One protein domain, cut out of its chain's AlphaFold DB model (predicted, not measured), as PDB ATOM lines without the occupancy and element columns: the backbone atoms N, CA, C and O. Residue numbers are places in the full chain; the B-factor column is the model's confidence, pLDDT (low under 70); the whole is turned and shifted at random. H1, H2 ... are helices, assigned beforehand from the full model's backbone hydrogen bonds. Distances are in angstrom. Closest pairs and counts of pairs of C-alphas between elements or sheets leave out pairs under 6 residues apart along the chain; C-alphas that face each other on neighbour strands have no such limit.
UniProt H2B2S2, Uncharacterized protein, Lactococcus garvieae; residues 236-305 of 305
ATOM      1  N   TYR A 236     -13.102  21.001 -16.575       70.19
ATOM      2  CA  TYR A 236     -13.082  21.496 -17.947       70.19
ATOM      3  C   TYR A 236     -11.703  21.345 -18.612       70.19
ATOM      4  O   TYR A 236     -11.600  20.747 -19.686       70.19
ATOM      5  N   THR A 237     -10.619  21.786 -17.962       70.81
ATOM      6  CA  THR A 237      -9.252  21.623 -18.495       70.81
ATOM      7  C   THR A 237      -8.889  20.145 -18.670       70.81
ATOM      8  O   THR A 237      -8.270  19.762 -19.661       70.81
ATOM      9  N   ASN A 238      -9.320  19.282 -17.748       74.88
ATOM     10  CA  ASN A 238      -9.127  17.837 -17.862       74.88
ATOM     11  C   ASN A 238      -9.868  17.247 -19.069       74.88
ATOM     12  O   ASN A 238      -9.339  16.364 -19.747       74.88
ATOM     13  N   PHE A 239     -11.071  17.741 -19.366       76.12
ATOM     14  CA  PHE A 239     -11.820  17.334 -20.552       76.12
ATOM     15  C   PHE A 239     -11.125  17.784 -21.848       76.12
ATOM     16  O   PHE A 239     -10.958  16.978 -22.766       76.12
ATOM     17  N   LEU A 240     -10.599  19.014 -21.880       79.00
ATOM     18  CA  LEU A 240      -9.753  19.503 -22.974       79.00
ATOM     19  C   LEU A 240      -8.510  18.627 -23.179       79.00
ATOM     20  O   LEU A 240      -8.191  18.263 -24.311       79.00
ATOM     21  N   PHE A 241      -7.837  18.233 -22.096       76.56
ATOM     22  CA  PHE A 241      -6.691  17.328 -22.173       76.56
ATOM     23  C   PHE A 241      -7.076  15.946 -22.705       76.56
ATOM     24  O   PHE A 241      -6.323  15.380 -23.493       76.56
ATOM     25  N   LYS A 242      -8.236  15.389 -22.340       79.62
ATOM     26  CA  LYS A 242      -8.710  14.121 -22.927       79.62
ATOM     27  C   LYS A 242      -8.897  14.243 -24.440       79.62
ATOM     28  O   LYS A 242      -8.388  13.396 -25.172       79.62
ATOM     29  N   LEU A 243      -9.543  15.314 -24.907       77.25
ATOM     30  CA  LEU A 243      -9.700  15.577 -26.342       77.25
ATOM     31  C   LEU A 243      -8.339  15.736 -27.038       77.25
ATOM     32  O   LEU A 243      -8.105  15.143 -28.090       77.25
ATOM     33  N   HIS A 244      -7.411  16.464 -26.416       81.94
ATOM     34  CA  HIS A 244      -6.047  16.614 -26.910       81.94
ATOM     35  C   HIS A 244      -5.338  15.261 -27.086       81.94
ATOM     36  O   HIS A 244      -4.774  15.008 -28.150       81.94
ATOM     37  N   LYS A 245      -5.419  14.367 -26.088       76.88
ATOM     38  CA  LYS A 245      -4.839  13.012 -26.146       76.88
ATOM     39  C   LYS A 245      -5.411  12.190 -27.303       76.88
ATOM     40  O   LYS A 245      -4.651  11.558 -28.031       76.88
ATOM     41  N   ILE A 246      -6.728  12.242 -27.502       78.62
ATOM     42  CA  ILE A 246      -7.406  11.556 -28.612       78.62
ATOM     43  C   ILE A 246      -6.894  12.082 -29.961       78.62
ATOM     44  O   ILE A 246      -6.558  11.301 -30.849       78.62
ATOM     45  N   ILE A 247      -6.766  13.400 -30.111       76.38
ATOM     46  CA  ILE A 247      -6.270  14.004 -31.355       76.38
ATOM     47  C   ILE A 247      -4.802  13.630 -31.608       76.38
ATOM     48  O   ILE A 247      -4.460  13.270 -32.733       76.38
ATOM     49  N   GLN A 248      -3.935  13.654 -30.587       75.81
ATOM     50  CA  GLN A 248      -2.535  13.229 -30.747       75.81
ATOM     51  C   GLN A 248      -2.417  11.742 -31.106       75.81
ATOM     52  O   GLN A 248      -1.571  11.390 -31.929       75.81
ATOM     53  N   PHE A 249      -3.289  10.887 -30.559       77.94
ATOM     54  CA  PHE A 249      -3.381   9.480 -30.950       77.94
ATOM     55  C   PHE A 249      -3.668   9.328 -32.449       77.94
ATOM     56  O   PHE A 249      -2.908   8.658 -33.149       77.94
ATOM     57  N   PHE A 250      -4.696  10.005 -32.970       74.44
ATOM     58  CA  PHE A 250      -5.019   9.939 -34.399       74.44
ATOM     59  C   PHE A 250      -3.916  10.537 -35.282       74.44
ATOM     60  O   PHE A 250      -3.586   9.963 -36.320       74.44
ATOM     61  N   CYS A 251      -3.276  11.631 -34.860       75.38
ATOM     62  CA  CYS A 251      -2.117  12.185 -35.565       75.38
ATOM     63  C   CYS A 251      -0.966  11.170 -35.663       75.38
ATOM     64  O   CYS A 251      -0.387  10.998 -36.739       75.38
ATOM     65  N   ALA A 252      -0.644  10.479 -34.566       66.88
ATOM     66  CA  ALA A 252       0.385   9.444 -34.552       66.88
ATOM     67  C   ALA A 252      -0.010   8.232 -35.415       66.88
ATOM     68  O   ALA A 252       0.810   7.748 -36.200       66.88
ATOM     69  N   ALA A 253      -1.271   7.793 -35.350       71.12
ATOM     70  CA  ALA A 253      -1.791   6.705 -36.177       71.12
ATOM     71  C   ALA A 253      -1.661   7.022 -37.677       71.12
ATOM     72  O   ALA A 253      -1.122   6.214 -38.430       71.12
ATOM     73  N   VAL A 254      -2.039   8.233 -38.104       72.44
ATOM     74  CA  VAL A 254      -1.907   8.676 -39.505       72.44
ATOM     75  C   VAL A 254      -0.448   8.699 -39.963       72.44
ATOM     76  O   VAL A 254      -0.158   8.315 -41.095       72.44
ATOM     77  N   LEU A 255       0.490   9.136 -39.117       71.50
ATOM     78  CA  LEU A 255       1.917   9.100 -39.462       71.50
ATOM     79  C   LEU A 255       2.431   7.671 -39.638       71.50
ATOM     80  O   LEU A 255       3.205   7.416 -40.561       71.50
ATOM     81  N   THR A 256       1.970   6.763 -38.783       69.38
ATOM     82  CA  THR A 256       2.338   5.345 -38.828       69.38
ATOM     83  C   THR A 256       1.789   4.688 -40.099       69.38
ATOM     84  O   THR A 256       2.524   4.001 -40.802       69.38
ATOM     85  N   LEU A 257       0.536   4.986 -40.464       70.62
ATOM     86  CA  LEU A 257      -0.107   4.502 -41.695       70.62
ATOM     87  C   LEU A 257       0.533   5.064 -42.976       70.62
ATOM     88  O   LEU A 257       0.545   4.393 -44.000       70.62
ATOM     89  N   LYS A 258       1.100   6.277 -42.930       74.50
ATOM     90  CA  LYS A 258       1.813   6.907 -44.061       74.50
ATOM     91  C   LYS A 258       3.272   6.447 -44.209       74.50
ATOM     92  O   LYS A 258       4.024   7.078 -44.947       74.50
ATOM     93  N   GLY A 259       3.698   5.411 -43.480       57.22
ATOM     94  CA  GLY A 259       5.062   4.874 -43.550       57.22
ATOM     95  C   GLY A 259       6.150   5.832 -43.046       57.22
ATOM     96  O   GLY A 259       7.325   5.654 -43.362       57.22
ATOM     97  N   LYS A 260       5.791   6.872 -42.276       64.31
ATOM     98  CA  LYS A 260       6.775   7.794 -41.686       64.31
ATOM     99  C   LYS A 260       7.452   7.149 -40.473       64.31
ATOM    100  O   LYS A 260       6.869   6.303 -39.801       64.31
ATOM    101  N   SER A 261       8.688   7.569 -40.183       70.44
ATOM    102  CA  SER A 261       9.522   7.000 -39.110       70.44
ATOM    103  C   SER A 261       8.760   6.848 -37.786       70.44
ATOM    104  O   SER A 261       8.205   7.817 -37.262       70.44
ATOM    105  N   LEU A 262       8.827   5.653 -37.188       67.81
ATOM    106  CA  LEU A 262       8.273   5.329 -35.866       67.81
ATOM    107  C   LEU A 262       8.732   6.322 -34.777       67.81
ATOM    108  O   LEU A 262       8.003   6.592 -33.823       67.81
ATOM    109  N   LYS A 263       9.926   6.911 -34.941       72.38
ATOM    110  CA  LYS A 263      10.470   7.955 -34.060       72.38
ATOM    111  C   LYS A 263       9.610   9.225 -34.083       72.38
ATOM    112  O   LYS A 263       9.367   9.813 -33.035       72.38
ATOM    113  N   GLN A 264       9.098   9.617 -35.251       67.69
ATOM    114  CA  GLN A 264       8.215  10.780 -35.395       67.69
ATOM    115  C   GLN A 264       6.832  10.516 -34.791       67.69
ATOM    116  O   GLN A 264       6.306  11.374 -34.086       67.69
ATOM    117  N   ALA A 265       6.262   9.325 -35.002       62.69
ATOM    118  CA  ALA A 265       4.981   8.947 -34.402       62.69
ATOM    119  C   ALA A 265       5.059   8.900 -32.863       62.69
ATOM    120  O   ALA A 265       4.187   9.446 -32.185       62.69
ATOM    121  N   LYS A 266       6.148   8.341 -32.308       69.62
ATOM    122  CA  LYS A 266       6.417   8.352 -30.861       69.62
ATOM    123  C   LYS A 266       6.590   9.767 -30.308       69.62
ATOM    124  O   LYS A 266       6.015  10.058 -29.266       69.62
ATOM    125  N   GLY A 267       7.306  10.651 -31.007       70.25
ATOM    126  CA  GLY A 267       7.444  12.052 -30.593       70.25
ATOM    127  C   GLY A 267       6.096  12.781 -30.524       70.25
ATOM    128  O   GLY A 267       5.808  13.489 -29.562       70.25
ATOM    129  N   ILE A 268       5.201  12.553 -31.492       66.38
ATOM    130  CA  ILE A 268       3.855  13.145 -31.445       66.38
ATOM    131  C   ILE A 268       3.012  12.559 -30.304       66.38
ATOM    132  O   ILE A 268       2.379  13.317 -29.574       66.38
ATOM    133  N   TYR A 269       3.016  11.240 -30.111       64.69
ATOM    134  CA  TYR A 269       2.164  10.613 -29.099       64.69
ATOM    135  C   TYR A 269       2.668  10.803 -27.660       64.69
ATOM    136  O   TYR A 269       1.878  11.054 -26.761       64.69
ATOM    137  N   PHE A 270       3.975  10.714 -27.405       68.50
ATOM    138  CA  PHE A 270       4.504  10.743 -26.036       68.50
ATOM    139  C   PHE A 270       4.958  12.128 -25.572       68.50
ATOM    140  O   PHE A 270       4.826  12.438 -24.386       68.50
ATOM    141  N   GLU A 271       5.484  12.961 -26.471       71.00
ATOM    142  CA  GLU A 271       6.020  14.278 -26.097       71.00
ATOM    143  C   GLU A 271       4.949  15.356 -26.260       71.00
ATOM    144  O   GLU A 271       4.651  16.081 -25.310       71.00
ATOM    145  N   LYS A 272       4.284  15.409 -27.423       70.94
ATOM    146  CA  LYS A 272       3.275  16.444 -27.708       70.94
ATOM    147  C   LYS A 272       1.931  16.235 -27.016       70.94
ATOM    148  O   LYS A 272       1.099  17.120 -27.102       70.94
ATOM    149  N   GLN A 273       1.713  15.100 -26.352       70.12
ATOM    150  CA  GLN A 273       0.486  14.812 -25.600       70.12
ATOM    151  C   GLN A 273       0.504  15.377 -24.168       70.12
ATOM    152  O   GLN A 273      -0.544  15.499 -23.527       70.12
ATOM    153  N   LYS A 274       1.695  15.673 -23.633       69.81
ATOM    154  CA  LYS A 274       1.865  16.128 -22.245       69.81
ATOM    155  C   LYS A 274       1.551  17.610 -22.071       69.81
ATOM    156  O   LYS A 274       1.162  18.015 -20.982       69.81
ATOM    157  N   THR A 275       1.696  18.405 -23.128       73.31
ATOM    158  CA  THR A 275       1.517  19.856 -23.087       73.31
ATOM    159  C   THR A 275       0.599  20.317 -24.210       73.31
ATOM    160  O   THR A 275       0.737  19.928 -25.366       73.31
ATOM    161  N   MET A 276      -0.354  21.178 -23.860       77.00
ATOM    162  CA  MET A 276      -1.309  21.750 -24.801       77.00
ATOM    163  C   MET A 276      -0.965  23.220 -25.025       77.00
ATOM    164  O   MET A 276      -0.975  24.016 -24.090       77.00
ATOM    165  N   SER A 277      -0.675  23.595 -26.272       74.06
ATOM    166  CA  SER A 277      -0.426  25.000 -26.612       74.06
ATOM    167  C   SER A 277      -1.709  25.842 -26.510       74.06
ATOM    168  O   SER A 277      -2.807  25.312 -26.715       74.06
ATOM    169  N   PRO A 278      -1.611  27.169 -26.299       64.75
ATOM    170  CA  PRO A 278      -2.781  28.049 -26.251       64.75
ATOM    171  C   PRO A 278      -3.662  27.960 -27.506       64.75
ATOM    172  O   PRO A 278      -4.882  27.884 -27.401       64.75
ATOM    173  N   LYS A 279      -3.051  27.872 -28.699       69.94
ATOM    174  CA  LYS A 279      -3.782  27.713 -29.970       69.94
ATOM    175  C   LYS A 279      -4.586  26.410 -30.016       69.94
ATOM    176  O   LYS A 279      -5.731  26.409 -30.458       69.94
ATOM    177  N   GLN A 280      -3.998  25.309 -29.545       74.75
ATOM    178  CA  GLN A 280      -4.686  24.019 -29.448       74.75
ATOM    179  C   GLN A 280      -5.827  24.079 -28.432       74.75
ATOM    180  O   GLN A 280      -6.926  23.637 -28.746       74.75
ATOM    181  N   LYS A 281      -5.598  24.699 -27.266       74.12
ATOM    182  CA  LYS A 281      -6.631  24.903 -26.246       74.12
ATOM    183  C   LYS A 281      -7.844  25.636 -26.822       74.12
ATOM    184  O   LYS A 281      -8.959  25.149 -26.676       74.12
ATOM    185  N   THR A 282      -7.639  26.744 -27.534       67.31
ATOM    186  CA  THR A 282      -8.727  27.492 -28.188       67.31
ATOM    187  C   THR A 282      -9.474  26.646 -29.222       67.31
ATOM    188  O   THR A 282     -10.704  26.639 -29.229       67.31
ATOM    189  N   GLY A 283      -8.752  25.902 -30.067       67.31
ATOM    190  CA  GLY A 283      -9.368  25.021 -31.063       67.31
ATOM    191  C   GLY A 283     -10.201  23.900 -30.436       67.31
ATOM    192  O   GLY A 283     -11.309  23.620 -30.885       67.31
ATOM    193  N   TYR A 284      -9.712  23.286 -29.360       76.25
ATOM    194  CA  TYR A 284     -10.433  22.226 -28.653       76.25
ATOM    195  C   TYR A 284     -11.652  22.758 -27.903       76.25
ATOM    196  O   TYR A 284     -12.714  22.148 -27.982       76.25
ATOM    197  N   THR A 285     -11.533  23.922 -27.259       70.94
ATOM    198  CA  THR A 285     -12.670  24.636 -26.661       70.94
ATOM    199  C   THR A 285     -13.779  24.859 -27.688       70.94
ATOM    200  O   THR A 285     -14.943  24.580 -27.414       70.94
ATOM    201  N   PHE A 286     -13.430  25.289 -28.903       70.94
ATOM    202  CA  PHE A 286     -14.404  25.478 -29.977       70.94
ATOM    203  C   PHE A 286     -15.121  24.175 -30.362       70.94
ATOM    204  O   PHE A 286     -16.350  24.146 -30.423       70.94
ATOM    205  N   ILE A 287     -14.365  23.089 -30.560       68.75
ATOM    206  CA  ILE A 287     -14.920  21.770 -30.904       68.75
ATOM    207  C   ILE A 287     -15.887  21.287 -29.818       68.75
ATOM    208  O   ILE A 287     -16.982  20.815 -30.132       68.75
ATOM    209  N   ILE A 288     -15.511  21.417 -28.544       74.25
ATOM    210  CA  ILE A 288     -16.350  20.965 -27.429       74.25
ATOM    211  C   ILE A 288     -17.602  21.829 -27.325       74.25
ATOM    212  O   ILE A 288     -18.690  21.274 -27.225       74.25
ATOM    213  N   ASN A 289     -17.480  23.153 -27.420       69.75
ATOM    214  CA  ASN A 289     -18.630  24.054 -27.354       69.75
ATOM    215  C   ASN A 289     -19.672  23.717 -28.426       69.75
ATOM    216  O   ASN A 289     -20.854  23.608 -28.112       69.75
ATOM    217  N   ILE A 290     -19.240  23.477 -29.669       69.12
ATOM    218  CA  ILE A 290     -20.144  23.033 -30.738       69.12
ATOM    219  C   ILE A 290     -20.757  21.673 -30.407       69.12
ATOM    220  O   ILE A 290     -21.968  21.507 -30.522       69.12
ATOM    221  N   SER A 291     -19.946  20.711 -29.970       69.12
ATOM    222  CA  SER A 291     -20.414  19.352 -29.671       69.12
ATOM    223  C   SER A 291     -21.452  19.335 -28.547       69.12
ATOM    224  O   SER A 291     -22.459  18.644 -28.653       69.12
ATOM    225  N   VAL A 292     -21.239  20.126 -27.493       70.00
ATOM    226  CA  VAL A 292     -22.151  20.247 -26.350       70.00
ATOM    227  C   VAL A 292     -23.460  20.925 -26.766       70.00
ATOM    228  O   VAL A 292     -24.532  20.445 -26.400       70.00
ATOM    229  N   ILE A 293     -23.399  21.981 -27.586       68.06
ATOM    230  CA  ILE A 293     -24.600  22.632 -28.138       68.06
ATOM    231  C   ILE A 293     -25.388  21.654 -29.022       68.06
ATOM    232  O   ILE A 293     -26.604  21.535 -28.877       68.06
ATOM    233  N   LEU A 294     -24.713  20.930 -29.919       66.44
ATOM    234  CA  LEU A 294     -25.354  19.941 -30.788       66.44
ATOM    235  C   LEU A 294     -25.989  18.807 -29.978       66.44
ATOM    236  O   LEU A 294     -27.143  18.464 -30.221       66.44
ATOM    237  N   ALA A 295     -25.276  18.266 -28.988       67.25
ATOM    238  CA  ALA A 295     -25.799  17.234 -28.099       67.25
ATOM    239  C   ALA A 295     -27.043  17.720 -27.342       67.25
ATOM    240  O   ALA A 295     -28.029  16.989 -27.257       67.25
ATOM    241  N   PHE A 296     -27.036  18.967 -26.860       72.62
ATOM    242  CA  PHE A 296     -28.205  19.588 -26.242       72.62
ATOM    243  C   PHE A 296     -29.401  19.643 -27.203       72.62
ATOM    244  O   PHE A 296     -30.501  19.245 -26.826       72.62
ATOM    245  N   PHE A 297     -29.200  20.081 -28.450       65.12
ATOM    246  CA  PHE A 297     -30.284  20.127 -29.435       65.12
ATOM    247  C   PHE A 297     -30.813  18.737 -29.795       65.12
ATOM    248  O   PHE A 297     -32.026  18.568 -29.888       65.12
ATOM    249  N   ILE A 298     -29.936  17.742 -29.947       66.50
ATOM    250  CA  ILE A 298     -30.335  16.354 -30.219       66.50
ATOM    251  C   ILE A 298     -31.173  15.805 -29.060       66.50
ATOM    252  O   ILE A 298     -32.260  15.280 -29.293       66.50
ATOM    253  N   LEU A 299     -30.704  15.972 -27.818       66.50
ATOM    254  CA  LEU A 299     -31.429  15.537 -26.620       66.50
ATOM    255  C   LEU A 299     -32.777  16.243 -26.491       66.50
ATOM    256  O   LEU A 299     -33.785  15.588 -26.249       66.50
ATOM    257  N   LYS A 300     -32.813  17.562 -26.711       63.59
ATOM    258  CA  LYS A 300     -34.056  18.336 -26.705       63.59
ATOM    259  C   LYS A 300     -35.048  17.789 -27.731       63.59
ATOM    260  O   LYS A 300     -36.184  17.527 -27.366       63.59
ATOM    261  N   VAL A 301     -34.623  17.604 -28.984       65.56
ATOM    262  CA  VAL A 301     -35.488  17.094 -30.060       65.56
ATOM    263  C   VAL A 301     -36.004  15.695 -29.739       65.56
ATOM    264  O   VAL A 301     -37.178  15.422 -29.974       65.56
ATOM    265  N   TRP A 302     -35.149  14.823 -29.202       68.94
ATOM    266  CA  TRP A 302     -35.532  13.465 -28.826       68.94
ATOM    267  C   TRP A 302     -36.570  13.436 -27.700       68.94
ATOM    268  O   TRP A 302     -37.497  12.646 -27.773       68.94
ATOM    269  N   LEU A 303     -36.455  14.326 -26.712       63.25
ATOM    270  CA  LEU A 303     -37.393  14.420 -25.589       63.25
ATOM    271  C   LEU A 303     -38.716  15.112 -25.939       63.25
ATOM    272  O   LEU A 303     -39.700  14.930 -25.235       63.25
ATOM    273  N   THR A 304     -38.739  15.940 -26.986       60.19
ATOM    274  CA  THR A 304     -39.966  16.595 -27.478       60.19
ATOM    275  C   THR A 304     -40.756  15.763 -28.490       60.19
ATOM    276  O   THR A 304     -41.796  16.229 -28.953       60.19
ATOM    277  N   LYS A 305     -40.238  14.599 -28.894       55.44
ATOM    278  CA  LYS A 305     -40.912  13.643 -29.781       55.44
ATOM    279  C   LYS A 305     -41.593  12.560 -28.962       55.44
ATOM    280  O   LYS A 305     -42.685  12.147 -29.400       55.44
TER     281      LYS A 305
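AT A GLANCE: This is residues 236 to 305 of the 305 residues of an uncharacterized protein of Lactococcus garvieae (UniProt H2B2S2). A helical hairpin, H1 with the shorter H2 side by side, meets a long helix H3 near H1's first residues, about at right angles. Residues 289 to 305, mostly the later part of H3, stick out as a free arm that makes the length. The printed part has 70 residues with three named helices, H1, H2 and H3 along the chain, and no named strand; the class is all helix. It is loose, with a radius of gyration of the C-alphas of 15.9 A, and spans 52 by 26 by 16 A.

HOW THE PARTS SIT: Start with H1, residues 236 to 257, and pass over a tight link of 4 residues to H2, residues 262 to 271. They touch, closest at the C-alphas of Ala 252 and Ala 265, 4.6 A apart. Their lines stand at a shallow tilt of 2 degrees, opposite ways, as a helical hairpin. A short link of 6 residues leads to H3, residues 278 to 303, which is apart from H2. H3 touches H1 with residues 280 to 285 alone, and H1 touches it with residues 240 to 244 alone. The closest C-alphas are those of Leu 240 and Tyr 284, 6.3 A apart, and the lines are about perpendicular at 76 degrees. In H1, H2 and H3 every O i to N i+4 pair is within hydrogen-bond range.

IN THESE COORDINATES: Find C-alpha 236 at (-13.082, 21.496, -17.947); from there H1 runs 32.0 A to C-alpha 257. H2 runs 13.4 A from C-alpha 262 at (8.273, 5.329, -35.866) to C-alpha 271. H3 runs 37.2 A from C-alpha 278 to C-alpha 303 at (-37.393, 14.420, -25.589).

THE WHOLE: Look at Lys 263 and Lys 305 for the C-alphas farthest apart, 51.9 A. The printed part has no cut and no long link. Its mean pLDDT is 70.5, and 32 residues are under 70, among them 297 to 305.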